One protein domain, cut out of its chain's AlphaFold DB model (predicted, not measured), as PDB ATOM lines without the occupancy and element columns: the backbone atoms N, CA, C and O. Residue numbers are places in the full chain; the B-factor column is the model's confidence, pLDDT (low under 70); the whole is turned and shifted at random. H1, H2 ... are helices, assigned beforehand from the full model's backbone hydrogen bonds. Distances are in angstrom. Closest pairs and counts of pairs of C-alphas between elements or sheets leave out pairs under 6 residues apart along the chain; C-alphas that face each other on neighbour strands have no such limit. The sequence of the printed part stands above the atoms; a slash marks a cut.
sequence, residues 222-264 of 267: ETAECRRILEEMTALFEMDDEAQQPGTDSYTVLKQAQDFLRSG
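This is residues 222 to 264 of the 267 residues of an uncharacterized protein of Azospirillum sp. TSO5 (UniProt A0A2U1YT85). Two helices, H1 and H2, make a U that is open at the end away from its loop: H1 runs one way, the loop of residues 239 to 248 turns the chain round, and H2 folds back askew to H1, with a single pair of C-alphas within 8 A between them. The printed part has 43 residues with two named helices, H1 then H2, and no named strand; its class is all helix. It is only just compact, close to loose, with a radius of gyration of the C-alphas of 10.9 A, and spans 30 by 20 by 12 A.

Find C-alpha 222 at (132.897, 96.193, 113.850); from there H1, residues 222 to 238, runs 23.8 A to C-alpha 238. H2, residues 249 to 263, runs 21.1 A and ends at C-alpha 263 at (132.371, 85.590, 128.816).

Look at Thr 234 and Leu 254: their C-alphas, the closest of H1 and H2, are 7.9 A apart. The helices are close but not clearly touching. They run opposite ways at a steep tilt of 42 degrees. In H1 and H2 every O i to N i+4 pair is within hydrogen-bond range.

The C-alphas farthest apart, of Glu 222 and Gln 245, are 30.5 A apart. The printed part has no cut, and its H1 to H2 link is short. Look for pLDDT under 70 at 13 residues, among them 222 to 224 and 240 to 244.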
ATOM      1  N   GLU A 222     133.974  96.319 112.867       56.59
ATOM      2  CA  GLU A 222     132.897  96.193 113.850       56.59
ATOM      3  C   GLU A 222     133.322  95.696 115.246       56.59
ATOM      4  O   GLU A 222     132.910  96.288 116.235       56.59
ATOM      5  N   THR A 223     134.163  94.667 115.393       64.38
ATOM      6  CA  THR A 223     134.611  94.191 116.721       64.38
ATOM      7  C   THR A 223     135.639  95.141 117.337       64.38
ATOM      8  O   THR A 223     135.629  95.381 118.547       64.38
ATOM      9  N   ALA A 224     136.501  95.731 116.505       64.81
ATOM     10  CA  ALA A 224     137.435  96.773 116.925       64.81
ATOM     11  C   ALA A 224     136.711  98.088 117.269       64.81
ATOM     12  O   ALA A 224     137.077  98.761 118.229       64.81
ATOM     13  N   GLU A 225     135.658  98.434 116.529       71.38
ATOM     14  CA  GLU A 225     134.823  99.611 116.752       71.38
ATOM     15  C   GLU A 225     133.924  99.429 117.972       71.38
ATOM     16  O   GLU A 225     133.879 100.325 118.804       71.38
ATOM     17  N   CYS A 226     133.318  98.257 118.168       66.75
ATOM     18  CA  CYS A 226     132.621  97.914 119.406       66.75
ATOM     19  C   CYS A 226     133.563  97.995 120.609       66.75
ATOM     20  O   CYS A 226     133.182  98.562 121.628       66.75
ATOM     21  N   ARG A 227     134.807  97.501 120.495       75.31
ATOM     22  CA  ARG A 227     135.813  97.626 121.562       75.31
ATOM     23  C   ARG A 227     136.165  99.093 121.836       75.31
ATOM     24  O   ARG A 227     136.129  99.499 122.991       75.31
ATOM     25  N   ARG A 228     136.412  99.895 120.793       83.50
ATOM     26  CA  ARG A 228     136.691 101.339 120.905       83.50
ATOM     27  C   ARG A 228     135.526 102.103 121.536       83.50
ATOM     28  O   ARG A 228     135.745 102.899 122.439       83.50
ATOM     29  N   ILE A 229     134.296 101.853 121.085       81.12
ATOM     30  CA  ILE A 229     133.082 102.478 121.624       81.12
ATOM     31  C   ILE A 229     132.917 102.106 123.096       81.12
ATOM     32  O   ILE A 229     132.594 102.966 123.907       81.12
ATOM     33  N   LEU A 230     133.181 100.853 123.473       73.69
ATOM     34  CA  LEU A 230     133.069 100.438 124.867       73.69
ATOM     35  C   LEU A 230     134.157 101.045 125.759       73.69
ATOM     36  O   LEU A 230     133.879 101.386 126.907       73.69
ATOM     37  N   GLU A 231     135.380 101.191 125.247       82.62
ATOM     38  CA  GLU A 231     136.477 101.886 125.929       82.62
ATOM     39  C   GLU A 231     136.155 103.378 126.112       82.62
ATOM     40  O   GLU A 231     136.308 103.903 127.212       82.62
ATOM     41  N   GLU A 232     135.610 104.041 125.085       86.00
ATOM     42  CA  GLU A 232     135.143 105.433 125.165       86.00
ATOM     43  C   GLU A 232     133.973 105.590 126.147       86.00
ATOM     44  O   GLU A 232     133.971 106.510 126.965       86.00
ATOM     45  N   MET A 233     133.002 104.671 126.129       79.88
ATOM     46  CA  MET A 233     131.894 104.664 127.088       79.88
ATOM     47  C   MET A 233     132.382 104.422 128.518       79.88
ATOM     48  O   MET A 233     131.917 105.085 129.436       79.88
ATOM     49  N   THR A 234     133.338 103.514 128.720       80.56
ATOM     50  CA  THR A 234     133.912 103.251 130.048       80.56
ATOM     51  C   THR A 234     134.655 104.485 130.565       80.56
ATOM     52  O   THR A 234     134.429 104.892 131.701       80.56
ATOM     53  N   ALA A 235     135.453 105.147 129.721       80.56
ATOM     54  CA  ALA A 235     136.169 106.369 130.087       80.56
ATOM     55  C   ALA A 235     135.226 107.537 130.425       80.56
ATOM     56  O   ALA A 235     135.483 108.282 131.367       80.56
ATOM     57  N   LEU A 236     134.111 107.685 129.700       76.69
ATOM     58  CA  LEU A 236     133.092 108.693 130.014       76.69
ATOM     59  C   LEU A 236     132.407 108.426 131.359       76.69
ATOM     60  O   LEU A 236     132.123 109.366 132.095       76.69
ATOM     61  N   PHE A 237     132.182 107.158 131.705       66.81
ATOM     62  CA  PHE A 237     131.589 106.772 132.987       66.81
ATOM     63  C   PHE A 237     132.553 106.882 134.176       66.81
ATOM     64  O   PHE A 237     132.110 107.082 135.304       66.81
ATOM     65  N   GLU A 238     133.863 106.784 133.957       74.00
ATOM     66  CA  GLU A 238     134.866 107.017 135.006       74.00
ATOM     67  C   GLU A 238     134.988 108.498 135.404       74.00
ATOM     68  O   GLU A 238     135.512 108.800 136.473       74.00
ATOM     69  N   MET A 239     134.477 109.422 134.582       72.62
ATOM     70  CA  MET A 239     134.494 110.863 134.862       72.62
ATOM     71  C   MET A 239     133.238 111.374 135.586       72.62
ATOM     72  O   MET A 239     133.208 112.548 135.960       72.62
ATOM     73  N   ASP A 240     132.228 110.527 135.794       65.88
ATOM     74  CA  ASP A 240     130.953 110.902 136.410       65.88
ATOM     75  C   ASP A 240     130.736 110.114 137.718       65.88
ATOM     76  O   ASP A 240     130.205 109.000 137.726       65.88
ATOM     77  N   ASP A 241     131.189 110.682 138.845       66.56
ATOM     78  CA  ASP A 241     131.145 110.066 140.188       66.56
ATOM     79  C   ASP A 241     129.716 109.656 140.619       66.56
ATOM     80  O   ASP A 241     129.537 108.758 141.446       66.56
ATOM     81  N   GLU A 242     128.677 110.274 140.045       61.25
ATOM     82  CA  GLU A 242     127.272 109.935 140.310       61.25
ATOM     83  C   GLU A 242     126.834 108.625 139.626       61.25
ATOM     84  O   GLU A 242     126.008 107.884 140.169       61.25
ATOM     85  N   ALA A 243     127.421 108.278 138.476       58.47
ATOM     86  CA  ALA A 243     127.050 107.103 137.683       58.47
ATOM     87  C   ALA A 243     127.611 105.776 138.237       58.47
ATOM     88  O   ALA A 243     127.199 104.694 137.811       58.47
ATOM     89  N   GLN A 244     128.519 105.842 139.215       60.97
ATOM     90  CA  GLN A 244     129.129 104.671 139.856       60.97
ATOM     91  C   GLN A 244     128.335 104.137 141.055       60.97
ATOM     92  O   GLN A 244     128.728 103.130 141.652       60.97
ATOM     93  N   GLN A 245     127.214 104.768 141.422       73.94
ATOM     94  CA  GLN A 245     126.402 104.288 142.536       73.94
ATOM     95  C   GLN A 245     125.717 102.950 142.192       73.94
ATOM     96  O   GLN A 245     124.945 102.877 141.227       73.94
ATOM     97  N   PRO A 246     125.953 101.881 142.981       71.88
ATOM     98  CA  PRO A 246     125.304 100.593 142.772       71.88
ATOM     99  C   PRO A 246     123.779 100.729 142.848       71.88
ATOM    100  O   PRO A 246     123.250 101.209 143.849       71.88
ATOM    101  N   GLY A 247     123.075 100.268 141.811       74.44
ATOM    102  CA  GLY A 247     121.606 100.266 141.756       74.44
ATOM    103  C   GLY A 247     120.988 101.246 140.759       74.44
ATOM    104  O   GLY A 247     119.767 101.275 140.638       74.44
ATOM    105  N   THR A 248     121.795 102.014 140.026       76.81
ATOM    106  CA  THR A 248     121.315 102.766 138.859       76.81
ATOM    107  C   THR A 248     121.232 101.866 137.619       76.81
ATOM    108  O   THR A 248     122.023 100.930 137.440       76.81
ATOM    109  N   ASP A 249     120.270 102.150 136.737       75.81
ATOM    110  CA  ASP A 249     120.083 101.398 135.488       75.81
ATOM    111  C   ASP A 249     121.335 101.471 134.597       75.81
ATOM    112  O   ASP A 249     121.748 100.472 134.006       75.81
ATOM    113  N   SER A 250     122.008 102.624 134.580       72.56
ATOM    114  CA  SER A 250     123.228 102.855 133.803       72.56
ATOM    115  C   SER A 250     124.401 101.972 134.249       72.56
ATOM    116  O   SER A 250     125.076 101.392 133.397       72.56
ATOM    117  N   TYR A 251     124.606 101.790 135.560       75.88
ATOM    118  CA  TYR A 251     125.625 100.876 136.096       75.88
ATOM    119  C   TYR A 251     125.345  99.419 135.694       75.88
ATOM    120  O   TYR A 251     126.259  98.665 135.354       75.88
ATOM    121  N   THR A 252     124.070  99.024 135.692       76.31
ATOM    122  CA  THR A 252     123.648  97.657 135.356       76.31
ATOM    123  C   THR A 252     123.901  97.331 133.883       76.31
ATOM    124  O   THR A 252     124.462  96.278 133.583       76.31
ATOM    125  N   VAL A 253     123.560  98.248 132.973       78.19
ATOM    126  CA  VAL A 253     123.769  98.070 131.525       78.19
ATOM    127  C   VAL A 253     125.258  97.976 131.183       78.19
ATOM    128  O   VAL A 253     125.665  97.097 130.425       78.19
ATOM    129  N   LEU A 254     126.094  98.828 131.782       72.56
ATOM    130  CA  LEU A 254     127.542  98.794 131.568       72.56
ATOM    131  C   LEU A 254     128.178  97.509 132.079       72.56
ATOM    132  O   LEU A 254     128.995  96.902 131.387       72.56
ATOM    133  N   LYS A 255     127.773  97.064 133.268       78.69
ATOM    134  CA  LYS A 255     128.290  95.833 133.857       78.69
ATOM    135  C   LYS A 255     127.903  94.607 133.033       78.69
ATOM    136  O   LYS A 255     128.756  93.772 132.764       78.69
ATOM    137  N   GLN A 256     126.664  94.548 132.544       78.19
ATOM    138  CA  GLN A 256     126.215  93.487 131.639       78.19
ATOM    139  C   GLN A 256     127.000  93.472 130.322       78.19
ATOM    140  O   GLN A 256     127.394  92.403 129.862       78.19
ATOM    141  N   ALA A 257     127.280  94.640 129.737       74.25
ATOM    142  CA  ALA A 257     128.083  94.735 128.518       74.25
ATOM    143  C   ALA A 257     129.545  94.301 128.744       74.25
ATOM    144  O   ALA A 257     130.117  93.580 127.926       74.25
ATOM    145  N   GLN A 258     130.145  94.690 129.873       74.44
ATOM    146  CA  GLN A 258     131.495  94.266 130.256       74.44
ATOM    147  C   GLN A 258     131.572  92.757 130.531       74.44
ATOM    148  O   GLN A 258     132.525  92.104 130.099       74.44
ATOM    149  N   ASP A 259     130.573  92.196 131.212       75.56
ATOM    150  CA  ASP A 259     130.500  90.766 131.516       75.56
ATOM    151  C   ASP A 259     130.294  89.929 130.240       75.56
ATOM    152  O   ASP A 259     130.973  88.917 130.065       75.56
ATOM    153  N   PHE A 260     129.464  90.393 129.299       70.50
ATOM    154  CA  PHE A 260     129.260  89.761 127.988       70.50
ATOM    155  C   PHE A 260     130.551  89.688 127.154       70.50
ATOM    156  O   PHE A 260     130.852  88.679 126.519       70.50
ATOM    157  N   LEU A 261     131.374  90.738 127.183       64.94
ATOM    158  CA  LEU A 261     132.659  90.728 126.478       64.94
ATOM    159  C   LEU A 261     133.702  89.833 127.155       64.94
ATOM    160  O   LEU A 261     134.579  89.290 126.480       64.94
ATOM    161  N   ARG A 262     133.618  89.662 128.478       67.94
ATOM    162  CA  ARG A 262     134.508  88.773 129.239       67.94
ATOM    163  C   ARG A 262     134.119  87.302 129.133       67.94
ATOM    164  O   ARG A 262     135.015  86.465 129.207       67.94
ATOM    165  N   SER A 263     132.835  86.980 128.948       72.25
ATOM    166  CA  SER A 263     132.371  85.590 128.816       72.25
ATOM    167  C   SER A 263     132.820  84.931 127.508       72.25
ATOM    168  O   SER A 263     132.825  83.707 127.410       72.25
ATOM    169  N   GLY A 264     133.249  85.720 126.515       49.25
ATOM    170  CA  GLY A 264     133.668  85.207 125.212       49.25
ATOM    171  C   GLY A 264     132.508  84.705 124.348       49.25
ATOM    172  O   GLY A 264     132.758  84.204 123.258       49.25
TER     173      GLY A 264